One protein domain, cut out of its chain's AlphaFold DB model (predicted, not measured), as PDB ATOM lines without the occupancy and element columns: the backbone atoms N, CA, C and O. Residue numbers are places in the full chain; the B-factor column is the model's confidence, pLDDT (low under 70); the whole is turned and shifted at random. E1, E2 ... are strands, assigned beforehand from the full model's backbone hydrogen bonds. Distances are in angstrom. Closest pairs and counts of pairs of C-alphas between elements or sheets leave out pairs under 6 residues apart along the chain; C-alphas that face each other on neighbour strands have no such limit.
ATOM      1  N   ILE A 485       3.440 -11.633 -12.727       93.56
ATOM      2  CA  ILE A 485       3.244 -12.784 -11.854       93.56
ATOM      3  C   ILE A 485       2.179 -13.700 -12.441       93.56
ATOM      4  O   ILE A 485       1.273 -13.268 -13.159       93.56
ATOM      5  N   GLU A 486       2.333 -14.976 -12.128       93.62
ATOM      6  CA  GLU A 486       1.395 -16.027 -12.474       93.62
ATOM      7  C   GLU A 486       0.317 -16.083 -11.385       93.62
ATOM      8  O   GLU A 486       0.629 -16.206 -10.201       93.62
ATOM      9  N   GLU A 487      -0.951 -15.965 -11.770       88.50
ATOM     10  CA  GLU A 487      -2.090 -16.149 -10.873       88.50
ATOM     11  C   GLU A 487      -2.978 -17.272 -11.397       88.50
ATOM     12  O   GLU A 487      -3.452 -17.221 -12.535       88.50
ATOM     13  N   THR A 488      -3.243 -18.261 -10.545       90.56
ATOM     14  CA  THR A 488      -4.199 -19.336 -10.817       90.56
ATOM     15  C   THR A 488      -5.514 -19.036 -10.106       90.56
ATOM     16  O   THR A 488      -5.534 -18.831  -8.892       90.56
ATOM     17  N   ASP A 489      -6.613 -18.989 -10.857       86.69
ATOM     18  CA  ASP A 489      -7.943 -18.782 -10.286       86.69
ATOM     19  C   ASP A 489      -8.476 -20.035  -9.561       86.69
ATOM     20  O   ASP A 489      -7.908 -21.127  -9.631       86.69
ATOM     21  N   GLU A 490      -9.614 -19.899  -8.871       88.00
ATOM     22  CA  GLU A 490     -10.267 -20.998  -8.136       88.00
ATOM     23  C   GLU A 490     -10.655 -22.198  -9.026       88.00
ATOM     24  O   GLU A 490     -10.967 -23.276  -8.516       88.00
ATOM     25  N   LYS A 491     -10.650 -22.030 -10.354       87.88
ATOM     26  CA  LYS A 491     -10.957 -23.071 -11.343       87.88
ATOM     27  C   LYS A 491      -9.698 -23.713 -11.933       87.88
ATOM     28  O   LYS A 491      -9.824 -24.575 -12.802       87.88
ATOM     29  N   GLY A 492      -8.508 -23.329 -11.468       87.62
ATOM     30  CA  GLY A 492      -7.236 -23.842 -11.968       87.62
ATOM     31  C   GLY A 492      -6.770 -23.192 -13.274       87.62
ATOM     32  O   GLY A 492      -5.871 -23.730 -13.917       87.62
ATOM     33  N   VAL A 493      -7.371 -22.073 -13.699       90.25
ATOM     34  CA  VAL A 493      -6.939 -21.335 -14.892       90.25
ATOM     35  C   VAL A 493      -5.844 -20.359 -14.503       90.25
ATOM     36  O   VAL A 493      -6.046 -19.463 -13.685       90.25
ATOM     37  N   THR A 494      -4.689 -20.517 -15.131       91.62
ATOM     38  CA  THR A 494      -3.546 -19.640 -14.924       91.62
ATOM     39  C   THR A 494      -3.559 -18.460 -15.890       91.62
ATOM     40  O   THR A 494      -3.726 -18.626 -17.099       91.62
ATOM     41  N   THR A 495      -3.332 -17.259 -15.359       93.12
ATOM     42  CA  THR A 495      -3.182 -16.018 -16.123       93.12
ATOM     43  C   THR A 495      -1.956 -15.243 -15.659       93.12
ATOM     44  O   THR A 495      -1.601 -15.271 -14.485       93.12
ATOM     45  N   TRP A 496      -1.326 -14.522 -16.583       93.44
ATOM     46  CA  TRP A 496      -0.211 -13.633 -16.278       93.44
ATOM     47  C   TRP A 496      -0.717 -12.208 -16.116       93.44
ATOM     48  O   TRP A 496      -1.380 -11.671 -17.008       93.44
ATOM     49  N   LYS A 497      -0.409 -11.591 -14.979       93.06
ATOM     50  CA  LYS A 497      -0.797 -10.213 -14.668       93.06
ATOM     51  C   LYS A 497       0.414  -9.420 -14.231       93.06
ATOM     52  O   LYS A 497       1.362  -9.980 -13.693       93.06
ATOM     53  N   ASN A 498       0.379  -8.107 -14.438       94.06
ATOM     54  CA  ASN A 498       1.442  -7.234 -13.951       94.06
ATOM     55  C   ASN A 498       1.547  -7.369 -12.426       94.06
ATOM     56  O   ASN A 498       0.580  -7.110 -11.713       94.06
ATOM     57  N   GLY A 499       2.725  -7.758 -11.938       92.69
ATOM     58  CA  GLY A 499       3.009  -7.875 -10.506       92.69
ATOM     59  C   GLY A 499       3.320  -6.534  -9.840       92.69
ATOM     60  O   GLY A 499       3.525  -6.478  -8.629       92.69
ATOM     61  N   VAL A 500       3.387  -5.460 -10.630       93.25
ATOM     62  CA  VAL A 500       3.785  -4.111 -10.219       93.25
ATOM     63  C   VAL A 500       3.134  -3.066 -11.135       93.25
ATOM     64  O   VAL A 500       2.870  -3.339 -12.306       93.25
ATOM     65  N   THR A 501       2.833  -1.871 -10.615       89.94
ATOM     66  CA  THR A 501       2.136  -0.821 -11.391       89.94
ATOM     67  C   THR A 501       3.082  -0.019 -12.281       89.94
ATOM     68  O   THR A 501       2.725   0.324 -13.405       89.94
ATOM     69  N   LEU A 502       4.271   0.315 -11.775       91.00
ATOM     70  CA  LEU A 502       5.232   1.189 -12.447       91.00
ATOM     71  C   LEU A 502       6.408   0.359 -12.968       91.00
ATOM     72  O   LEU A 502       7.413   0.158 -12.285       91.00
ATOM     73  N   LEU A 503       6.223  -0.153 -14.182       94.31
ATOM     74  CA  LEU A 503       7.178  -0.963 -14.939       94.31
ATOM     75  C   LEU A 503       8.310  -0.080 -15.490       94.31
ATOM     76  O   LEU A 503       8.078   1.103 -15.730       94.31
ATOM     77  N   TYR A 504       9.490  -0.659 -15.754       96.12
ATOM     78  CA  TYR A 504      10.610   0.040 -16.415       96.12
ATOM     79  C   TYR A 504      10.935   1.396 -15.758       96.12
ATOM     80  O   TYR A 504      10.980   2.433 -16.415       96.12
ATOM     81  N   ASN A 505      11.076   1.409 -14.433       95.06
ATOM     82  CA  ASN A 505      11.132   2.648 -13.664       95.06
ATOM     83  C   ASN A 505      12.568   3.154 -13.463       95.06
ATOM     84  O   ASN A 505      12.797   4.351 -13.583       95.06
ATOM     85  N   ASP A 506      13.533   2.283 -13.170       96.44
ATOM     86  CA  ASP A 506      14.926   2.695 -12.938       96.44
ATOM     87  C   ASP A 506      15.913   1.783 -13.677       96.44
ATOM     88  O   ASP A 506      15.586   0.643 -14.017       96.44
ATOM     89  N   VAL A 507      17.116   2.300 -13.929       97.88
ATOM     90  CA  VAL A 507      18.231   1.583 -14.555       97.88
ATOM     91  C   VAL A 507      19.526   1.884 -13.808       97.88
ATOM     92  O   VAL A 507      19.798   3.035 -13.465       97.88
ATOM     93  N   LYS A 508      20.331   0.847 -13.568       97.12
ATOM     94  CA  LYS A 508      21.634   0.932 -12.899       97.12
ATOM     95  C   LYS A 508      22.675   0.089 -13.631       97.12
ATOM     96  O   LYS A 508      22.329  -0.812 -14.395       97.12
ATOM     97  N   LEU A 509      23.943   0.395 -13.384       95.12
ATOM     98  CA  LEU A 509      25.081  -0.400 -13.829       95.12
ATOM     99  C   LEU A 509      25.731  -1.040 -12.605       95.12
ATOM    100  O   LEU A 509      25.934  -0.352 -11.608       95.12
ATOM    101  N   ASP A 510      26.055  -2.324 -12.685       94.88
ATOM    102  CA  ASP A 510      26.898  -2.966 -11.676       94.88
ATOM    103  C   ASP A 510      28.399  -2.764 -11.979       94.88
ATOM    104  O   ASP A 510      28.779  -2.224 -13.023       94.88
ATOM    105  N   ASN A 511      29.283  -3.199 -11.079       92.81
ATOM    106  CA  ASN A 511      30.729  -2.983 -11.202       92.81
ATOM    107  C   ASN A 511      31.360  -3.773 -12.366       92.81
ATOM    108  O   ASN A 511      32.483  -3.466 -12.767       92.81
ATOM    109  N   ALA A 512      30.669  -4.784 -12.903       91.75
ATOM    110  CA  ALA A 512      31.099  -5.540 -14.080       91.75
ATOM    111  C   ALA A 512      30.571  -4.952 -15.401       91.75
ATOM    112  O   ALA A 512      30.920  -5.443 -16.476       91.75
ATOM    113  N   GLY A 513      29.759  -3.893 -15.348       91.88
ATOM    114  CA  GLY A 513      29.192  -3.255 -16.531       91.88
ATOM    115  C   GLY A 513      27.922  -3.933 -17.057       91.88
ATOM    116  O   GLY A 513      27.567  -3.743 -18.228       91.88
ATOM    117  N   ASN A 514      27.238  -4.731 -16.234       96.75
ATOM    118  CA  ASN A 514      25.920  -5.263 -16.564       96.75
ATOM    119  C   ASN A 514      24.857  -4.175 -16.370       96.75
ATOM    120  O   ASN A 514      24.839  -3.483 -15.352       96.75
ATOM    121  N   ILE A 515      23.941  -4.052 -17.334       98.50
ATOM    122  CA  ILE A 515      22.812  -3.118 -17.252       98.50
ATOM    123  C   ILE A 515      21.665  -3.809 -16.520       98.50
ATOM    124  O   ILE A 515      21.199  -4.867 -16.949       98.50
ATOM    125  N   LEU A 516      21.194  -3.203 -15.434       98.69
ATOM    126  CA  LEU A 516      20.079  -3.691 -14.630       98.69
ATOM    127  C   LEU A 516      18.894  -2.736 -14.743       98.69
ATOM    128  O   LEU A 516      19.076  -1.526 -14.642       98.69
ATOM    129  N   ILE A 517      17.685  -3.269 -14.892       98.62
ATOM    130  CA  ILE A 517      16.436  -2.501 -14.885       98.62
ATOM    131  C   ILE A 517      15.540  -2.956 -13.737       98.62
ATOM    132  O   ILE A 517      15.501  -4.142 -13.402       98.62
ATOM    133  N   GLY A 518      14.787  -2.020 -13.166       97.12
ATOM    134  CA  GLY A 518      13.896  -2.277 -12.039       97.12
ATOM    135  C   GLY A 518      12.546  -1.588 -12.166       97.12
ATOM    136  O   GLY A 518      12.374  -0.626 -12.920       97.12
ATOM    137  N   ALA A 519      11.570  -2.088 -11.412       94.38
ATOM    138  CA  ALA A 519      10.250  -1.478 -11.281       94.38
ATOM    139  C   ALA A 519      10.120  -0.698  -9.966       94.38
ATOM    140  O   ALA A 519      10.784  -1.009  -8.978       94.38
ATOM    141  N   CYS A 520       9.218   0.285  -9.943       93.56
ATOM    142  CA  CYS A 520       8.821   0.951  -8.706       93.56
ATOM    143  C   CYS A 520       7.712   0.142  -8.032       93.56
ATOM    144  O   CYS A 520       6.665  -0.103  -8.633       93.56
ATOM    145  N   LEU A 521       7.914  -0.206  -6.765       91.38
ATOM    146  CA  LEU A 521       7.059  -1.108  -6.002       91.38
ATOM    147  C   LEU A 521       6.366  -0.384  -4.844       91.38
ATOM    148  O   LEU A 521       6.982   0.406  -4.135       91.38
ATOM    149  N   THR A 522       5.098  -0.714  -4.604       88.50
ATOM    150  CA  THR A 522       4.380  -0.428  -3.353       88.50
ATOM    151  C   THR A 522       4.021  -1.718  -2.614       88.50
ATOM    152  O   THR A 522       3.959  -2.786  -3.219       88.50
ATOM    153  N   SER A 523       3.701  -1.628  -1.321       81.50
ATOM    154  CA  SER A 523       3.218  -2.755  -0.506       81.50
ATOM    155  C   SER A 523       2.211  -3.642  -1.247       81.50
ATOM    156  O   SER A 523       1.314  -3.122  -1.911       81.50
ATOM    157  N   SER A 524       2.357  -4.965  -1.103       81.75
ATOM    158  CA  SER A 524       1.624  -6.060  -1.781       81.75
ATOM    159  C   SER A 524       2.060  -6.430  -3.208       81.75
ATOM    160  O   SER A 524       1.633  -7.481  -3.697       81.75
ATOM    161  N   GLN A 525       2.925  -5.631  -3.840       91.19
ATOM    162  CA  GLN A 525       3.477  -5.896  -5.175       91.19
ATOM    163  C   GLN A 525       4.733  -6.779  -5.123       91.19
ATOM    164  O   GLN A 525       5.269  -7.067  -4.051       91.19
ATOM    165  N   THR A 526       5.196  -7.211  -6.293       92.62
ATOM    166  CA  THR A 526       6.427  -7.992  -6.465       92.62
ATOM    167  C   THR A 526       7.575  -7.085  -6.894       92.62
ATOM    168  O   THR A 526       7.423  -6.266  -7.800       92.62
ATOM    169  N   PHE A 527       8.722  -7.217  -6.229       94.81
ATOM    170  CA  PHE A 527       9.944  -6.509  -6.582       94.81
ATOM    171  C   PHE A 527      10.647  -7.264  -7.700       94.81
ATOM    172  O   PHE A 527      10.855  -8.475  -7.593       94.81
ATOM    173  N   PHE A 528      10.987  -6.545  -8.766       97.44
ATOM    174  CA  PHE A 528      11.597  -7.106  -9.962       97.44
ATOM    175  C   PHE A 528      12.885  -6.371 -10.292       97.44
ATOM    176  O   PHE A 528      12.861  -5.144 -10.416       97.44
ATOM    177  N   ILE A 529      13.954  -7.130 -10.522       98.38
ATOM    178  CA  ILE A 529      15.184  -6.655 -11.154       98.38
ATOM    179  C   ILE A 529      15.546  -7.619 -12.278       98.38
ATOM    180  O   ILE A 529      15.582  -8.835 -12.076       98.38
ATOM    181  N   TYR A 530      15.844  -7.065 -13.448       98.62
ATOM    182  CA  TYR A 530      16.308  -7.813 -14.609       98.62
ATOM    183  C   TYR A 530      17.665  -7.292 -15.063       98.62
ATOM    184  O   TYR A 530      17.901  -6.087 -15.058       98.62
ATOM    185  N   LYS A 531      18.530  -8.191 -15.522       98.06
ATOM    186  CA  LYS A 531      19.738  -7.859 -16.277       98.06
ATOM    187  C   LYS A 531      19.407  -7.839 -17.766       98.06
ATOM    188  O   LYS A 531      18.821  -8.799 -18.258       98.06
ATOM    189  N   VAL A 532      19.798  -6.790 -18.482       98.44
ATOM    190  CA  VAL A 532      19.531  -6.621 -19.919       98.44
ATOM    191  C   VAL A 532      20.813  -6.824 -20.721       98.44
ATOM    192  O   VAL A 532      21.836  -6.199 -20.442       98.44
ATOM    193  N   ASP A 533      20.755  -7.681 -21.738       97.12
ATOM    194  CA  ASP A 533      21.807  -7.777 -22.746       97.12
ATOM    195  C   ASP A 533      21.743  -6.567 -23.685       97.12
ATOM    196  O   ASP A 533      20.761  -6.351 -24.391       97.12
ATOM    197  N   GLU A 534      22.809  -5.773 -23.709       93.06
ATOM    198  CA  GLU A 534      22.873  -4.515 -24.460       93.06
ATOM    199  C   GLU A 534      22.728  -4.697 -25.983       93.06
ATOM    200  O   GLU A 534      22.278  -3.791 -26.677       93.06
ATOM    201  N   LYS A 535      23.112  -5.857 -26.529       91.81
ATOM    202  CA  LYS A 535      23.126  -6.084 -27.984       91.81
ATOM    203  C   LYS A 535      21.780  -6.551 -28.514       91.81
ATOM    204  O   LYS A 535      21.427  -6.246 -29.648       91.81
ATOM    205  N   THR A 536      21.082  -7.356 -27.727       94.44
ATOM    206  CA  THR A 536      19.852  -8.043 -28.135       94.44
ATOM    207  C   THR A 536      18.615  -7.494 -27.437       94.44
ATOM    208  O   THR A 536      17.501  -7.754 -27.884       94.44
ATOM    209  N   GLY A 537      18.798  -6.770 -26.331       97.06
ATOM    210  CA  GLY A 537      17.727  -6.326 -25.449       97.06
ATOM    211  C   GLY A 537      17.107  -7.441 -24.607       97.06
ATOM    212  O   GLY A 537      16.127  -7.195 -23.908       97.06
ATOM    213  N   ALA A 538      17.639  -8.667 -24.652       98.25
ATOM    214  CA  ALA A 538      17.106  -9.788 -23.885       98.25
ATOM    215  C   ALA A 538      17.273  -9.556 -22.374       98.25
ATOM    216  O   ALA A 538      18.383  -9.328 -21.887       98.25
ATOM    217  N   ALA A 539      16.173  -9.636 -21.627       98.38
ATOM    218  CA  ALA A 539      16.145  -9.480 -20.179       98.38
ATOM    219  C   ALA A 539      16.189 -10.841 -19.465       98.38
ATOM    220  O   ALA A 539      15.413 -11.747 -19.761       98.38
ATOM    221  N   THR A 540      17.089 -10.971 -18.490       97.38
ATOM    222  CA  THR A 540      17.233 -12.134 -17.602       97.38
ATOM    223  C   THR A 540      16.846 -11.737 -16.184       97.38
ATOM    224  O   THR A 540      17.326 -10.724 -15.678       97.38
ATOM    225  N   GLU A 541      15.977 -12.511 -15.539       97.56
ATOM    226  CA  GLU A 541      15.552 -12.260 -14.157       97.56
ATOM    227  C   GLU A 541      16.733 -12.375 -13.185       97.56
ATOM    228  O   GLU A 541      17.503 -13.331 -13.250       97.56
ATOM    229  N   VAL A 542      16.871 -11.389 -12.296       98.06
ATOM    230  CA  VAL A 542      17.833 -11.400 -11.180       98.06
ATOM    231  C   VAL A 542      17.078 -11.493  -9.858       98.06
ATOM    232  O   VAL A 542      17.404 -12.318  -9.010       98.06
ATOM    233  N   ILE A 543      16.042 -10.666  -9.692       97.88
ATOM    234  CA  ILE A 543      15.166 -10.680  -8.518       97.88
ATOM    235  C   ILE A 543      13.719 -10.715  -8.991       97.88
ATOM    236  O   ILE A 543      13.308  -9.887  -9.803       97.88
ATOM    237  N   LYS A 544      12.946 -11.634  -8.415       95.56
ATOM    238  CA  LYS A 544      11.484 -11.652  -8.440       95.56
ATOM    239  C   LYS A 544      10.994 -12.091  -7.073       95.56
ATOM    240  O   LYS A 544      10.940 -13.278  -6.758       95.56
ATOM    241  N   GLU A 545      10.660 -11.121  -6.234       93.38
ATOM    242  CA  GLU A 545      10.263 -11.404  -4.860       93.38
ATOM    243  C   GLU A 545       9.065 -10.573  -4.422       93.38
ATOM    244  O   GLU A 545       9.075  -9.344  -4.458       93.38
ATOM    245  N   ARG A 546       8.019 -11.254  -3.956       89.25
ATOM    246  CA  ARG A 546       6.921 -10.612  -3.246       89.25
ATOM    247  C   ARG A 546       7.271 -10.555  -1.764       89.25
ATOM    248  O   ARG A 546       7.125 -11.535  -1.045       89.25
ATOM    249  N   LEU A 547       7.725  -9.391  -1.313       86.56
ATOM    250  CA  LEU A 547       8.193  -9.192   0.064       86.56
ATOM    251  C   LEU A 547       7.116  -9.460   1.121       86.56
ATOM    252  O   LEU A 547       7.433  -9.821   2.246       86.56
ATOM    253  N   TRP A 548       5.844  -9.305   0.751       80.00
ATOM    254  CA  TRP A 548       4.697  -9.587   1.616       80.00
ATOM    255  C   TRP A 548       4.570 -11.074   1.977       80.00
ATOM    256  O   TRP A 548       3.954 -11.412   2.980       80.00
ATOM    257  N   ASP A 549       5.159 -11.962   1.174       80.75
ATOM    258  CA  ASP A 549       5.143 -13.402   1.437       80.75
ATOM    259  C   ASP A 549       6.276 -13.818   2.395       80.75
ATOM    260  O   ASP A 549       6.393 -14.995   2.743       80.75
ATOM    261  N   ASN A 550       7.125 -12.874   2.827       78.25
ATOM    262  CA  ASN A 550       8.142 -13.149   3.829       78.25
ATOM    263  C   ASN A 550       7.472 -13.395   5.192       78.25
ATOM    264  O   ASN A 550       6.659 -12.606   5.673       78.25
ATOM    265  N   THR A 551       7.805 -14.529   5.805       70.38
ATOM    266  CA  THR A 551       7.218 -14.981   7.070       70.38
ATOM    267  C   THR A 551       7.812 -14.294   8.295       70.38
ATOM    268  O   THR A 551       7.294 -14.480   9.395       70.38
ATOM    269  N   GLU A 552       8.896 -13.529   8.140       73.31
ATOM    270  CA  GLU A 552       9.440 -12.714   9.223       73.31
ATOM    271  C   GLU A 552       8.417 -11.645   9.634       73.31
ATOM    272  O   GLU A 552       7.996 -10.817   8.826       73.31
ATOM    273  N   GLU A 553       8.012 -11.661  10.911       66.75
ATOM    274  CA  GLU A 553       6.974 -10.786  11.493       66.75
ATOM    275  C   GLU A 553       7.182  -9.298  11.157       66.75
ATOM    276  O   GLU A 553       6.236  -8.525  11.031       66.75
ATOM    277  N   GLU A 554       8.436  -8.914  10.962       66.81
ATOM    278  CA  GLU A 554       8.907  -7.551  10.775       66.81
ATOM    279  C   GLU A 554       8.600  -6.998   9.374       66.81
ATOM    280  O   GLU A 554       8.323  -5.805   9.236       66.81
ATOM    281  N   PHE A 555       8.541  -7.856   8.347       73.25
ATOM    282  CA  PHE A 555       8.141  -7.462   6.989       73.25
ATOM    283  C   PHE A 555       6.658  -7.064   6.923       73.25
ATOM    284  O   PHE A 555       6.276  -6.219   6.113       73.25
ATOM    285  N   ASN A 556       5.831  -7.614   7.819       62.62
ATOM    286  CA  ASN A 556       4.393  -7.343   7.895       62.62
ATOM    287  C   ASN A 556       4.048  -6.023   8.608       62.62
ATOM    288  O   ASN A 556       2.896  -5.583   8.571       62.62
ATOM    289  N   LEU A 557       5.028  -5.375   9.247       62.47
ATOM    290  CA  LEU A 557       4.843  -4.116   9.976       62.47
ATOM    291  C   LEU A 557       5.177  -2.873   9.133       62.47
ATOM    292  O   LEU A 557       4.829  -1.759   9.532       62.47
ATOM    293  N   ILE A 558       5.816  -3.038   7.969       67.31
ATOM    294  CA  ILE A 558       6.341  -1.930   7.159       67.31
ATOM    295  C   ILE A 558       5.518  -1.772   5.876       67.31
ATOM    296  O   ILE A 558       5.455  -2.664   5.031       67.31
ATOM    297  N   LYS A 559       4.915  -0.592   5.687       77.56
ATOM    298  CA  LYS A 559       4.340  -0.191   4.395       77.56
ATOM    299  C   LYS A 559       5.443   0.334   3.477       77.56
ATOM    300  O   LYS A 559       5.646   1.542   3.389       77.56
ATOM    301  N   TYR A 560       6.142  -0.570   2.802       84.94
ATOM    302  CA  TYR A 560       7.242  -0.200   1.918       84.94
ATOM    303  C   TYR A 560       6.789   0.363   0.560       84.94
ATOM    304  O   TYR A 560       5.834  -0.120  -0.064       84.94
ATOM    305  N   ARG A 561       7.526   1.370   0.084       91.56
ATOM    306  CA  ARG A 561       7.536   1.845  -1.302       91.56
ATOM    307  C   ARG A 561       8.976   2.059  -1.765       91.56
ATOM    308  O   ARG A 561       9.673   2.872  -1.167       91.56
ATOM    309  N   PHE A 562       9.367   1.400  -2.853       93.69
ATOM    310  CA  PHE A 562      10.678   1.569  -3.484       93.69
ATOM    311  C   PHE A 562      10.509   2.284  -4.814       93.69
ATOM    312  O   PHE A 562       9.901   1.737  -5.736       93.69
ATOM    313  N   ASP A 563      11.048   3.495  -4.914       92.88
ATOM    314  CA  ASP A 563      11.057   4.236  -6.176       92.88
ATOM    315  C   ASP A 563      12.305   3.940  -7.022       92.88
ATOM    316  O   ASP A 563      12.277   4.190  -8.221       92.88
ATOM    317  N   ALA A 564      13.378   3.407  -6.436       94.56
ATOM    318  CA  ALA A 564      14.635   3.086  -7.111       94.56
ATOM    319  C   ALA A 564      15.358   1.931  -6.396       94.56
ATOM    320  O   ALA A 564      14.937   1.488  -5.323       94.56
ATOM    321  N   PHE A 565      16.456   1.458  -6.986       97.38
ATOM    322  CA  PHE A 565      17.337   0.455  -6.386       97.38
ATOM    323  C   PHE A 565      18.805   0.854  -6.539       97.38
ATOM    324  O   PHE A 565      19.149   1.666  -7.392       97.38
ATOM    325  N   GLY A 566      19.675   0.281  -5.719       97.56
ATOM    326  CA  GLY A 566      21.124   0.414  -5.820       97.56
ATOM    327  C   GLY A 566      21.776  -0.945  -6.020       97.56
ATOM    328  O   GLY A 566      21.213  -1.961  -5.611       97.56
ATOM    329  N   VAL A 567      22.955  -0.970  -6.637       98.00
ATOM    330  CA  VAL A 567      23.743  -2.190  -6.839       98.00
ATOM    331  C   VAL A 567      25.219  -1.915  -6.576       98.00
ATOM    332  O   VAL A 567      25.728  -0.868  -6.963       98.00
ATOM    333  N   TYR A 568      25.885  -2.862  -5.922       96.50
ATOM    334  CA  TYR A 568      27.337  -2.919  -5.795       96.50
ATOM    335  C   TYR A 568      27.813  -4.344  -6.077       96.50
ATOM    336  O   TYR A 568      27.163  -5.303  -5.663       96.50
ATOM    337  N   GLY A 569      28.949  -4.480  -6.760       94.81
ATOM    338  CA  GLY A 569      29.530  -5.773  -7.130       94.81
ATOM    339  C   GLY A 569      29.149  -6.212  -8.544       94.81
ATOM    340  O   GLY A 569      28.834  -5.381  -9.389       94.81
ATOM    341  N   ASP A 570      29.222  -7.509  -8.824       97.38
ATOM    342  CA  ASP A 570      28.883  -8.120 -10.115       97.38
ATOM    343  C   ASP A 570      27.790  -9.164  -9.915       97.38
ATOM    344  O   ASP A 570      28.005 -10.184  -9.259       97.38
ATOM    345  N   VAL A 571      26.618  -8.941 -10.513       97.56
ATOM    346  CA  VAL A 571      25.468  -9.832 -10.307       97.56
ATOM    347  C   VAL A 571      25.708 -11.254 -10.819       97.56
ATOM    348  O   VAL A 571      24.981 -12.163 -10.435       97.56
ATOM    349  N   ASN A 572      26.712 -11.481 -11.673       95.19
ATOM    350  CA  ASN A 572      27.067 -12.825 -12.132       95.19
ATOM    351  C   ASN A 572      27.947 -13.593 -11.143       95.19
ATOM    352  O   ASN A 572      28.033 -14.814 -11.261       95.19
ATOM    353  N   SER A 573      28.621 -12.906 -10.219       96.25
ATOM    354  CA  SER A 573      29.545 -13.505  -9.258       96.25
ATOM    355  C   SER A 573      29.130 -13.181  -7.829       96.25
ATOM    356  O   SER A 573      28.491 -14.022  -7.211       96.25
ATOM    357  N   HIS A 574      29.435 -11.992  -7.317       97.69
ATOM    358  CA  HIS A 574      28.951 -11.519  -6.024       97.69
ATOM    359  C   HIS A 574      28.496 -10.065  -6.123       97.69
ATOM    360  O   HIS A 574      29.272  -9.199  -6.539       97.69
ATOM    361  N   ALA A 575      27.262  -9.793  -5.708       98.19
ATOM    362  CA  ALA A 575      26.723  -8.444  -5.625       98.19
ATOM    363  C   ALA A 575      25.754  -8.280  -4.458       98.19
ATOM    364  O   ALA A 575      25.167  -9.238  -3.953       98.19
ATOM    365  N   VAL A 576      25.515  -7.022  -4.103       98.38
ATOM    366  CA  VAL A 576      24.412  -6.608  -3.245       98.38
ATOM    367  C   VAL A 576      23.498  -5.679  -4.031       98.38
ATOM    368  O   VAL A 576      23.950  -4.712  -4.646       98.38
ATOM    369  N   ILE A 577      22.202  -5.972  -4.019       98.75
ATOM    370  CA  ILE A 577      21.163  -5.055  -4.491       98.75
ATOM    371  C   ILE A 577      20.418  -4.544  -3.268       98.75
ATOM    372  O   ILE A 577      20.077  -5.320  -2.377       98.75
ATOM    373  N   MET A 578      20.167  -3.239  -3.217       98.38
ATOM    374  CA  MET A 578      19.449  -2.613  -2.113       98.38
ATOM    375  C   MET A 578      18.292  -1.745  -2.598       98.38
ATOM    376  O   MET A 578      18.347  -1.167  -3.681       98.38
ATOM    377  N   ALA A 579      17.259  -1.618  -1.768       96.44
ATOM    378  CA  ALA A 579      16.158  -0.681  -1.956       96.44
ATOM    379  C   ALA A 579      15.804  -0.011  -0.621       96.44
ATOM    380  O   ALA A 579      15.815  -0.661   0.423       96.44
ATOM    381  N   GLN A 580      15.496   1.283  -0.650       94.75
ATOM    382  CA  GLN A 580      15.123   2.062   0.531       94.75
ATOM    383  C   GLN A 580      13.619   2.334   0.521       94.75
ATOM    384  O   GLN A 580      13.077   2.761  -0.499       94.75
ATOM    385  N   ASP A 581      12.946   2.128   1.654       93.12
ATOM    386  CA  ASP A 581      11.562   2.566   1.800       93.12
ATOM    387  C   ASP A 581      11.480   4.098   1.863       93.12
ATOM    388  O   ASP A 581      12.150   4.754   2.661       93.12
ATOM    389  N   ASN A 582      10.603   4.677   1.051       91.69
ATOM    390  CA  ASN A 582      10.317   6.108   1.075       91.69
ATOM    391  C   ASN A 582       9.706   6.584   2.404       91.69
ATOM    392  O   ASN A 582       9.896   7.738   2.798       91.69
ATOM    393  N   ASN A 583       8.907   5.734   3.059       89.56
ATOM    394  CA  ASN A 583       8.052   6.144   4.178       89.56
ATOM    395  C   ASN A 583       8.678   5.916   5.557       89.56
ATOM    396  O   ASN A 583       8.158   6.440   6.543       89.56
ATOM    397  N   SER A 584       9.752   5.131   5.637       90.50
ATOM    398  CA  SER A 584      10.410   4.768   6.890       90.50
ATOM    399  C   SER A 584      11.926   4.713   6.733       90.50
ATOM    400  O   SER A 584      12.437   4.549   5.630       90.50
ATOM    401  N   MET A 585      12.664   4.818   7.838       91.25
ATOM    402  CA  MET A 585      14.113   4.578   7.874       91.25
ATOM    403  C   MET A 585      14.418   3.067   7.895       91.25
ATOM    404  O   MET A 585      14.967   2.527   8.854       91.25
ATOM    405  N   ALA A 586      14.010   2.371   6.832       91.12
ATOM    406  CA  ALA A 586      14.267   0.950   6.624       91.12
ATOM    407  C   ALA A 586      14.713   0.669   5.183       91.12
ATOM    408  O   ALA A 586      14.045   1.080   4.228       91.12
ATOM    409  N   ALA A 587      15.812  -0.070   5.043       94.81
ATOM    410  CA  ALA A 587      16.318  -0.547   3.762       94.81
ATOM    411  C   ALA A 587      16.156  -2.067   3.648       94.81
ATOM    412  O   ALA A 587      15.990  -2.776   4.638       94.81
ATOM    413  N   PHE A 588      16.220  -2.572   2.424       94.56
ATOM    414  CA  PHE A 588      16.114  -3.986   2.096       94.56
ATOM    415  C   PHE A 588      17.318  -4.368   1.252       94.56
ATOM    416  O   PHE A 588      17.669  -3.638   0.325       94.56
ATOM    417  N   LYS A 589      17.957  -5.488   1.589       96.38
ATOM    418  CA  LYS A 589      19.185  -5.965   0.952       96.38
ATOM    419  C   LYS A 589      18.988  -7.373   0.402       96.38
ATOM    420  O   LYS A 589      18.506  -8.253   1.109       96.38
ATOM    421  N   TRP A 590      19.419  -7.583  -0.833       97.50
ATOM    422  CA  TRP A 590      19.547  -8.884  -1.474       97.50
ATOM    423  C   TRP A 590      21.023  -9.140  -1.733       97.50
ATOM    424  O   TRP A 590      21.694  -8.297  -2.323       97.50
ATOM    425  N   VAL A 591      21.516 -10.299  -1.305       97.88
ATOM    426  CA  VAL A 591      22.827 -10.808  -1.720       97.88
ATOM    427  C   VAL A 591      22.619 -11.666  -2.957       97.88
ATOM    428  O   VAL A 591      21.697 -12.481  -2.998       97.88
ATOM    429  N   ILE A 592      23.448 -11.460  -3.970       98.25
ATOM    430  CA  ILE A 592      23.411 -12.185  -5.230       98.25
ATOM    431  C   ILE A 592      24.724 -12.935  -5.346       98.25
ATOM    432  O   ILE A 592      25.777 -12.312  -5.438       98.25
ATOM    433  N   ASP A 593      24.641 -14.259  -5.376       97.81
ATOM    434  CA  ASP A 593      25.793 -15.133  -5.550       97.81
ATOM    435  C   ASP A 593      25.600 -16.000  -6.790       97.81
ATOM    436  O   ASP A 593      24.600 -16.702  -6.943       97.81
ATOM    437  N   ASN A 594      26.582 -15.961  -7.687       95.50
ATOM    438  CA  ASN A 594      26.616 -16.704  -8.944       95.50
ATOM    439  C   ASN A 594      25.329 -16.544  -9.778       95.50
ATOM    440  O   ASN A 594      24.802 -17.521 -10.315       95.50
ATOM    441  N   GLY A 595      24.797 -15.319  -9.859       94.06
ATOM    442  CA  GLY A 595      23.563 -15.021 -10.594       94.06
ATOM    443  C   GLY A 595      22.265 -15.337  -9.851       94.06
ATOM    444  O   GLY A 595      21.198 -15.176 -10.438       94.06
ATOM    445  N   VAL A 596      22.322 -15.782  -8.592       96.25
ATOM    446  CA  VAL A 596      21.143 -16.179  -7.812       96.25
ATOM    447  C   VAL A 596      20.966 -15.250  -6.618       96.25
ATOM    448  O   VAL A 596      21.840 -15.158  -5.760       96.25
ATOM    449  N   ALA A 597      19.815 -14.583  -6.542       97.50
ATOM    450  CA  ALA A 597      19.464 -13.755  -5.397       97.50
ATOM    451  C   ALA A 597      19.005 -14.603  -4.200       97.50
ATOM    452  O   ALA A 597      18.131 -15.468  -4.318       97.50
ATOM    453  N   ALA A 598      19.562 -14.314  -3.026       95.38
ATOM    454  CA  ALA A 598      19.018 -14.739  -1.745       95.38
ATOM    455  C   ALA A 598      17.711 -13.990  -1.428       95.38
ATOM    456  O   ALA A 598      17.337 -13.030  -2.101       95.38
ATOM    457  N   LYS A 599      17.010 -14.425  -0.377       92.44
ATOM    458  CA  LYS A 599      15.830 -13.722   0.144       92.44
ATOM    459  C   LYS A 599      16.204 -12.350   0.702       92.44
ATOM    460  O   LYS A 599      17.279 -12.201   1.282       92.44
ATOM    461  N   ALA A 600      15.307 -11.376   0.546       93.31
ATOM    462  CA  ALA A 600      15.497 -10.040   1.099       93.31
ATOM    463  C   ALA A 600      15.761 -10.077   2.611       93.31
ATOM    464  O   ALA A 600      15.039 -10.739   3.357       93.31
ATOM    465  N   GLN A 601      16.732  -9.287   3.059       92.12
ATOM    466  CA  GLN A 601      17.002  -9.019   4.467       92.12
ATOM    467  C   GLN A 601      16.600  -7.581   4.801       92.12
ATOM    468  O   GLN A 601      16.946  -6.648   4.069       92.12
ATOM    469  N   LEU A 602      15.886  -7.393   5.912       91.88
ATOM    470  CA  LEU A 602      15.561  -6.069   6.439       91.88
ATOM    471  C   LEU A 602      16.800  -5.456   7.105       91.88
ATOM    472  O   LEU A 602      17.367  -6.029   8.034       91.88
ATOM    473  N   VAL A 603      17.183  -4.263   6.661       93.88
ATOM    474  CA  VAL A 603      18.243  -3.443   7.250       93.88
ATOM    475  C   VAL A 603      17.595  -2.321   8.052       93.88
ATOM    476  O   VAL A 603      17.006  -1.387   7.501       93.88
ATOM    477  N   ARG A 604      17.700  -2.407   9.380       90.00
ATOM    478  CA  ARG A 604      17.174  -1.386  10.293       90.00
ATOM    479  C   ARG A 604      18.118  -0.210  10.375       90.00
ATOM    480  O   ARG A 604      19.236  -0.377  10.847       90.00
ATOM    481  N   ILE A 605      17.658   0.978  10.015       93.19
ATOM    482  CA  ILE A 605      18.460   2.182  10.204       93.19
ATOM    483  C   ILE A 605      18.206   2.703  11.616       93.19
ATOM    484  O   ILE A 605      17.098   3.116  11.962       93.19
ATOM    485  N   HIS A 606      19.239   2.639  12.446       91.62
ATOM    486  CA  HIS A 606      19.229   3.140  13.807       91.62
ATOM    487  C   HIS A 606      19.884   4.520  13.854       91.62
ATOM    488  O   HIS A 606      21.029   4.690  13.436       91.62
ATOM    489  N   LEU A 607      19.136   5.487  14.380       93.62
ATOM    490  CA  LEU A 607      19.595   6.840  14.661       93.62
ATOM    491  C   LEU A 607      19.286   7.170  16.122       93.62
ATOM    492  O   LEU A 607      18.246   6.770  16.651       93.62
ATOM    493  N   ASP A 608      20.164   7.938  16.748       93.75
ATOM    494  CA  ASP A 608      20.000   8.495  18.084       93.75
ATOM    495  C   ASP A 608      19.765  10.006  17.974       93.75
ATOM    496  O   ASP A 608      20.671  10.782  17.674       93.75
ATOM    497  N   ALA A 609      18.528  10.443  18.230       94.06
ATOM    498  CA  ALA A 609      18.144  11.849  18.110       94.06
ATOM    499  C   ALA A 609      18.976  12.793  18.997       94.06
ATOM    500  O   ALA A 609      19.113  13.976  18.672       94.06
ATOM    501  N   ASP A 610      19.521  12.308  20.111       93.94
ATOM    502  CA  ASP A 610      20.262  13.138  21.052       93.94
ATOM    503  C   ASP A 610      21.754  13.186  20.732       93.94
ATOM    504  O   ASP A 610      22.352  14.266  20.854       93.94
ATOM    505  N   ASN A 611      22.315  12.062  20.278       92.94
ATOM    506  CA  ASN A 611      23.754  11.880  20.099       92.94
ATOM    507  C   ASN A 611      24.232  12.004  18.645       92.94
ATOM    508  O   ASN A 611      25.359  12.455  18.427       92.94
ATOM    509  N   ASP A 612      23.400  11.678  17.656       93.94
ATOM    510  CA  ASP A 612      23.819  11.718  16.258       93.94
ATOM    511  C   ASP A 612      23.836  13.143  15.702       93.94
ATOM    512  O   ASP A 612      22.884  13.929  15.813       93.94
ATOM    513  N   ASN A 613      24.933  13.483  15.025       90.38
ATOM    514  CA  ASN A 613      25.054  14.744  14.313       90.38
ATOM    515  C   ASN A 613      24.640  14.576  12.851       90.38
ATOM    516  O   ASN A 613      25.500  14.486  11.987       90.38
ATOM    517  N   SER A 614      23.330  14.583  12.577       93.69
ATOM    518  CA  SER A 614      22.828  14.488  11.200       93.69
ATOM    519  C   SER A 614      21.771  15.531  10.825       93.69
ATOM    520  O   SER A 614      21.121  16.122  11.699       93.69
ATOM    521  N   TYR A 615      21.608  15.786   9.522       93.19
ATOM    522  CA  TYR A 615      20.447  16.481   8.950       93.19
ATOM    523  C   TYR A 615      19.153  15.655   8.986       93.19
ATOM    524  O   TYR A 615      18.074  16.223   8.821       93.19
ATOM    525  N   LEU A 616      19.236  14.349   9.254       93.75
ATOM    526  CA  LEU A 616      18.074  13.495   9.521       93.75
ATOM    527  C   LEU A 616      17.535  13.646  10.951       93.75
ATOM    528  O   LEU A 616      16.437  13.174  11.244       93.75
ATOM    529  N   ILE A 617      18.273  14.323  11.837       94.75
ATOM    530  CA  ILE A 617      17.772  14.722  13.152       94.75
ATOM    531  C   ILE A 617      17.072  16.078  13.014       94.75
ATOM    532  O   ILE A 617      17.713  17.126  12.877       94.75
ATOM    533  N   VAL A 618      15.743  16.050  13.044       92.75
ATOM    534  CA  VAL A 618      14.861  17.209  12.857       92.75
ATOM    535  C   VAL A 618      14.249  17.655  14.186       92.75
ATOM    536  O   VAL A 618      14.461  17.032  15.226       92.75
ATOM    537  N   LYS A 619      13.507  18.766  14.179       93.06
ATOM    538  CA  LYS A 619      12.721  19.203  15.339       93.06
ATOM    539  C   LYS A 619      11.246  18.911  15.113       93.06
ATOM    540  O   LYS A 619      10.728  19.203  14.037       93.06
ATOM    541  N   ASP A 620      10.581  18.364  16.123       91.94
ATOM    542  CA  ASP A 620       9.127  18.239  16.122       91.94
ATOM    543  C   ASP A 620       8.441  19.614  16.279       91.94
ATOM    544  O   ASP A 620       9.084  20.661  16.410       91.94
ATOM    545  N   LYS A 621       7.103  19.615  16.268       92.50
ATOM    546  CA  LYS A 621       6.281  20.826  16.436       92.50
ATOM    547  C   LYS A 621       6.503  21.558  17.771       92.50
ATOM    548  O   LYS A 621       6.193  22.743  17.856       92.50
ATOM    549  N   ASP A 622       7.013  20.863  18.785       94.31
ATOM    550  CA  ASP A 622       7.254  21.376  20.133       94.31
ATOM    551  C   ASP A 622       8.739  21.772  20.319       94.31
ATOM    552  O   ASP A 622       9.132  22.292  21.364       94.31
ATOM    553  N   GLY A 623       9.564  21.598  19.276       92.75
ATOM    554  CA  GLY A 623      10.974  21.971  19.227       92.75
ATOM    555  C   GLY A 623      11.945  20.898  19.731       92.75
ATOM    556  O   GLY A 623      13.151  21.170  19.766       92.75
ATOM    557  N   ASN A 624      11.459  19.708  20.096       94.62
ATOM    558  CA  ASN A 624      12.294  18.599  20.562       94.62
ATOM    559  C   ASN A 624      12.981  17.913  19.382       94.62
ATOM    560  O   ASN A 624      12.419  17.841  18.287       94.62
ATOM    561  N   LYS A 625      14.192  17.392  19.602       94.88
ATOM    562  CA  LYS A 625      14.885  16.595  18.587       94.88
ATOM    563  C   LYS A 625      14.120  15.296  18.335       94.88
ATOM    564  O   LYS A 625      13.666  14.644  19.271       94.88
ATOM    565  N   THR A 626      14.000  14.924  17.071       95.06
ATOM    566  CA  THR A 626      13.388  13.673  16.633       95.06
ATOM    567  C   THR A 626      14.041  13.201  15.336       95.06
ATOM    568  O   THR A 626      14.770  13.950  14.684       95.06
ATOM    569  N   ILE A 627      13.785  11.955  14.960       93.56
ATOM    570  CA  ILE A 627      14.300  11.355  13.730       93.56
ATOM    571  C   ILE A 627      13.308  11.626  12.599       93.56
ATOM    572  O   ILE A 627      12.094  11.491  12.767       93.56
ATOM    573  N   GLN A 628      13.830  12.011  11.437       92.12
ATOM    574  CA  GLN A 628      13.061  12.134  10.207       92.12
ATOM    575  C   GLN A 628      12.341  10.809   9.909       92.12
ATOM    576  O   GLN A 628      12.974   9.760   9.828       92.12
ATOM    577  N   ALA A 629      11.017  10.855   9.727       89.50
ATOM    578  CA  ALA A 629      10.195   9.646   9.603       89.50
ATOM    579  C   ALA A 629      10.640   8.733   8.447       89.50
ATOM    580  O   ALA A 629      10.686   7.519   8.607       89.50
ATOM    581  N   GLY A 630      11.011   9.331   7.316       90.44
ATOM    582  CA  GLY A 630      11.569   8.656   6.150       90.44
ATOM    583  C   GLY A 630      12.202   9.664   5.182       90.44
ATOM    584  O   GLY A 630      11.962  10.875   5.308       90.44
ATOM    585  N   PRO A 631      13.004   9.186   4.219       91.12
ATOM    586  CA  PRO A 631      13.673  10.025   3.223       91.12
ATOM    587  C   PRO A 631      12.701  10.659   2.213       91.12
ATOM    588  O   PRO A 631      13.059  11.626   1.547       91.12
ATOM    589  N   GLY A 632      11.446  10.203   2.152       91.00
ATOM    590  CA  GLY A 632      10.383  10.792   1.339       91.00
ATOM    591  C   GLY A 632      10.321  10.220  -0.080       91.00
ATOM    592  O   GLY A 632      10.823   9.136  -0.352       91.00
ATOM    593  N   ALA A 633       9.633  10.909  -0.991       88.75
ATOM    594  CA  ALA A 633       9.442  10.422  -2.359       88.75
ATOM    595  C   ALA A 633      10.763  10.333  -3.148       88.75
ATOM    596  O   ALA A 633      11.711  11.076  -2.881       88.75
ATOM    597  N   ALA A 634      10.772   9.466  -4.161       89.06
ATOM    598  CA  ALA A 634      11.867   9.241  -5.094       89.06
ATOM    599  C   ALA A 634      13.196   8.863  -4.434       89.06
ATOM    600  O   ALA A 634      14.259   9.234  -4.922       89.06
ATOM    601  N   THR A 635      13.163   8.152  -3.308       91.88
ATOM    602  CA  THR A 635      14.402   7.838  -2.602       91.88
ATOM    603  C   THR A 635      15.298   6.934  -3.437       91.88
ATOM    604  O   THR A 635      14.851   5.919  -3.972       91.88
ATOM    605  N   GLN A 636      16.575   7.299  -3.514       93.69
ATOM    606  CA  GLN A 636      17.632   6.475  -4.071       93.69
ATOM    607  C   GLN A 636      18.559   5.972  -2.970       93.69
ATOM    608  O   GLN A 636      18.752   6.613  -1.935       93.69
ATOM    609  N   ILE A 637      19.127   4.798  -3.225       96.06
ATOM    610  CA  ILE A 637      20.088   4.131  -2.361       96.06
ATOM    611  C   ILE A 637      21.307   3.744  -3.194       96.06
ATOM    612  O   ILE A 637      21.164   3.249  -4.311       96.06
ATOM    613  N   PHE A 638      22.500   3.989  -2.661       95.88
ATOM    614  CA  PHE A 638      23.764   3.767  -3.362       95.88
ATOM    615  C   PHE A 638      24.690   2.928  -2.477       95.88
ATOM    616  O   PHE A 638      25.413   3.506  -1.663       95.88
ATOM    617  N   PRO A 639      24.648   1.585  -2.566       96.50
ATOM    618  CA  PRO A 639      25.650   0.755  -1.910       96.50
ATOM    619  C   PRO A 639      27.027   1.060  -2.508       96.50
ATOM    620  O   PRO A 639      27.183   1.110  -3.728       96.50
ATOM    621  N   VAL A 640      28.012   1.309  -1.646       90.19
ATOM    622  CA  VAL A 640      29.412   1.543  -2.046       90.19
ATOM    623  C   VAL A 640      30.295   0.336  -1.776       90.19
ATOM    624  O   VAL A 640      31.333   0.201  -2.418       90.19
ATOM    625  N   ASP A 641      29.876  -0.519  -0.846       91.25
ATOM    626  CA  ASP A 641      30.355  -1.882  -0.675       91.25
ATOM    627  C   ASP A 641      29.262  -2.747  -0.012       91.25
ATOM    628  O   ASP A 641      28.087  -2.372   0.008       91.25
ATOM    629  N   ASP A 642      29.627  -3.916   0.518       91.06
ATOM    630  CA  ASP A 642      28.685  -4.820   1.185       91.06
ATOM    631  C   ASP A 642      28.052  -4.226   2.451       91.06
ATOM    632  O   ASP A 642      26.959  -4.644   2.846       91.06
ATOM    633  N   ASN A 643      28.720  -3.278   3.104       91.69
ATOM    634  CA  ASN A 643      28.332  -2.747   4.405       91.69
ATOM    635  C   ASN A 643      27.984  -1.260   4.354       91.69
ATOM    636  O   ASN A 643      27.144  -0.811   5.125       91.69
ATOM    637  N   PHE A 644      28.582  -0.486   3.459       93.62
ATOM    638  CA  PHE A 644      28.361   0.948   3.369       93.62
ATOM    639  C   PHE A 644      27.398   1.299   2.241       93.62
ATOM    640  O   PHE A 644      27.498   0.792   1.122       93.62
ATOM    641  N   PHE A 645      26.476   2.219   2.518       97.00
ATOM    642  CA  PHE A 645      25.543   2.723   1.514       97.00
ATOM    643  C   PHE A 645      25.071   4.141   1.830       97.00
ATOM    644  O   PHE A 645      24.934   4.526   2.993       97.00
ATOM    645  N   TYR A 646      24.775   4.908   0.784       96.88
ATOM    646  CA  TYR A 646      24.122   6.206   0.910       96.88
ATOM    647  C   TYR A 646      22.613   6.109   0.726       96.88
ATOM    648  O   TYR A 646      22.139   5.317  -0.087       96.88
ATOM    649  N   ILE A 647      21.875   6.997   1.392       95.25
ATOM    650  CA  ILE A 647      20.472   7.301   1.085       95.25
ATOM    651  C   ILE A 647      20.335   8.771   0.704       95.25
ATOM    652  O   ILE A 647      20.922   9.639   1.354       95.25
ATOM    653  N   ASP A 648      19.509   9.041  -0.309       93.12
ATOM    654  CA  ASP A 648      19.088  10.392  -0.665       93.12
ATOM    655  C   ASP A 648      17.670  10.427  -1.272       93.12
ATOM    656  O   ASP A 648      17.337   9.635  -2.151       93.12
ATOM    657  N   GLY A 649      16.823  11.348  -0.819       92.38
ATOM    658  CA  GLY A 649      15.392  11.399  -1.118       92.38
ATOM    659  C   GLY A 649      14.800  12.799  -0.951       92.38
ATOM    660  O   GLY A 649      15.506  13.784  -0.738       92.38
ATOM    661  N   TRP A 650      13.473  12.914  -1.068       91.31
ATOM    662  CA  TRP A 650      12.759  14.199  -0.991       91.31
ATOM    663  C   TRP A 650      13.094  15.053   0.245       91.31
ATOM    664  O   TRP A 650      13.188  16.276   0.155       91.31
ATOM    665  N   SER A 651      13.214  14.413   1.404       91.06
ATOM    666  CA  SER A 651      13.332  15.039   2.726       91.06
ATOM    667  C   SER A 651      14.699  14.820   3.371       91.06
ATOM    668  O   SER A 651      14.841  15.009   4.580       91.06
ATOM    669  N   SER A 652      15.702  14.416   2.596       91.44
ATOM    670  CA  SER A 652      17.052  14.166   3.092       91.44
ATOM    671  C   SER A 652      18.109  14.859   2.233       91.44
ATOM    672  O   SER A 652      17.806  15.506   1.233       91.44
ATOM    673  N   TYR A 653      19.347  14.751   2.698       91.88
ATOM    674  CA  TYR A 653      20.560  14.951   1.912       91.88
ATOM    675  C   TYR A 653      21.287  13.601   1.853       91.88
ATOM    676  O   TYR A 653      20.995  12.748   2.705       91.88
ATOM    677  N   PRO A 654      22.264  13.414   0.949       92.62
ATOM    678  CA  PRO A 654      23.130  12.248   0.977       92.62
ATOM    679  C   PRO A 654      23.681  11.976   2.376       92.62
ATOM    680  O   PRO A 654      24.368  12.814   2.965       92.62
ATOM    681  N   THR A 655      23.333  10.808   2.906       94.75
ATOM    682  CA  THR A 655      23.715  10.362   4.249       94.75
ATOM    683  C   THR A 655      24.304   8.966   4.143       94.75
ATOM    684  O   THR A 655      23.660   8.086   3.568       94.75
ATOM    685  N   LEU A 656      25.519   8.776   4.660       95.69
ATOM    686  CA  LEU A 656      26.232   7.504   4.635       95.69
ATOM    687  C   LEU A 656      25.886   6.688   5.877       95.69
ATOM    688  O   LEU A 656      25.961   7.180   7.006       95.69
ATOM    689  N   PHE A 657      25.583   5.417   5.663       96.62
ATOM    690  CA  PHE A 657      25.328   4.446   6.713       96.62
ATOM    691  C   PHE A 657      26.282   3.264   6.603       96.62
ATOM    692  O   PHE A 657      26.734   2.920   5.511       96.62
ATOM    693  N   ASN A 658      26.553   2.634   7.743       95.06
ATOM    694  CA  ASN A 658      27.327   1.402   7.843       95.06
ATOM    695  C   ASN A 658      26.466   0.287   8.441       95.06
ATOM    696  O   ASN A 658      25.912   0.464   9.527       95.06
ATOM    697  N   ILE A 659      26.385  -0.849   7.756       94.69
ATOM    698  CA  ILE A 659      25.697  -2.061   8.193       94.69
ATOM    699  C   ILE A 659      26.629  -2.884   9.078       94.69
ATOM    700  O   ILE A 659      27.761  -3.197   8.716       94.69
ATOM    701  N   ALA A 660      26.099  -3.318  10.213       92.88
ATOM    702  CA  ALA A 660      26.671  -4.365  11.036       92.88
ATOM    703  C   ALA A 660      25.629  -5.463  11.287       92.88
ATOM    704  O   ALA A 660      24.425  -5.200  11.373       92.88
ATOM    705  N   ASP A 661      26.102  -6.699  11.438       90.38
ATOM    706  CA  ASP A 661      25.284  -7.777  11.987       90.38
ATOM    707  C   ASP A 661      25.206  -7.623  13.509       90.38
ATOM    708  O   ASP A 661      26.226  -7.531  14.201       90.38
ATOM    709  N   TYR A 662      23.986  -7.600  14.030       86.62
ATOM    710  CA  TYR A 662      23.710  -7.631  15.454       86.62
ATOM    711  C   TYR A 662      22.822  -8.832  15.786       86.62
ATOM    712  O   TYR A 662      21.596  -8.746  15.759       86.62
ATOM    713  N   ASN A 663      23.451  -9.957  16.137       83.94
ATOM    714  CA  ASN A 663      22.785 -11.219  16.485       83.94
ATOM    715  C   ASN A 663      21.864 -11.754  15.367       83.94
ATOM    716  O   ASN A 663      20.750 -12.199  15.643       83.94
TER     717      ASN A 663
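Overview. This is residues 485 to 663 of the 835 residues of an uncharacterized protein of Bacteroidales bacterium (UniProt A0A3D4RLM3). Three twisted sheets stand one after another, with the four-stranded sheet E7 to E10 in the middle: the sheet E3 to E6 packs on one of its faces as a sandwich with strands crossed at 45 degrees, and the smaller sheet E13 to E15 partly covers the other. Two small hairpins, E1 with E2 and E11 with E12, lie at opposite ends of the longest axis. The printed part has 179 residues with no named helix and fifteen named strands, E1 to E15 in order along the chain; the class is all strand, though under half of the residues are in named elements. Each sheet is antiparallel, its strands side by side in chain order. The whole is compact, with a radius of gyration of the C-alphas of 17.5 A and spans of 57 by 42 by 32 A.

Arrangement. Begin with the hairpin of E1, residues 485 to 488, and E2, residues 494 to 498, where N 485 and O 497 are 2.8 A apart. Next come E3, residues 502 to 509, E4, 515 to 522, E5, 527 to 532, and E6, 539 to 545, a meander, each strand the antiparallel neighbour of the one before. Look for N 508 and O 516 at 2.9 A between E3 and E4, N 517 and O 530 at 2.8 A between E4 and E5, and N 529 and O 543 at 2.9 A between E5 and E6. A second meander holds E7, residues 566 to 569, E8, 574 to 580, E9, 586 to 593, and E10, 601 to 606. Here N 568 and O 576 are 3.0 A apart, N 577 and O 590 2.9 A, and N 587 and O 603 3.0 A. These two strongly twisted sheets form a sandwich, two sheets face to face, with the facing parts 10.9 A centre to centre; the closest C-alphas of E3 and E7 are those of Lys 508 and Gly 566, 7.1 A apart. Farther on, E11, residues 617 to 619, and E12, 625 to 627, form a hairpin with N 618 and O 626 at 2.8 A. The last meander is E13, residues 636 to 639, E14, 644 to 648, and E15, 655 to 662, with N 638 and O 646 at 2.9 A and N 657 and O 645 at 2.9 A. The closest C-alphas of E7 and E13, Gly 566 and Phe 638, are 4.9 A apart; those of E10 and E15, Val 603 and Ile 659, are 7.6 A apart.

Along the chain. Find C-alpha 485 at (3.244, -12.784, -11.854), where E1 begins. E3 runs 20.0 A and E4 23.2 A from first to last C-alpha, while E5 covers 16.4 A and E6 16.5 A. Look for C-alpha 566 at (21.124, 0.414, -5.820), where E7 begins; E8 then spans 20.5 A, E9 23.2 A and E10 15.5 A. E15 runs 21.2 A and ends at C-alpha 662 at (23.710, -7.631, 15.454).

Size, cuts and confidence. The two C-alphas farthest apart, those of Lys 491 and Gly 623, are 58.7 A apart, and the printed part has no cut. One link is long, E6 to E7, residues 546 to 565; within it, residues 561 to 562 pair antiparallel with residues 521 to 522 of E4. The mean pLDDT of the printed part is 92.2, and look for values under 70 at residues 553 to 554 and 556 to 558 of this model.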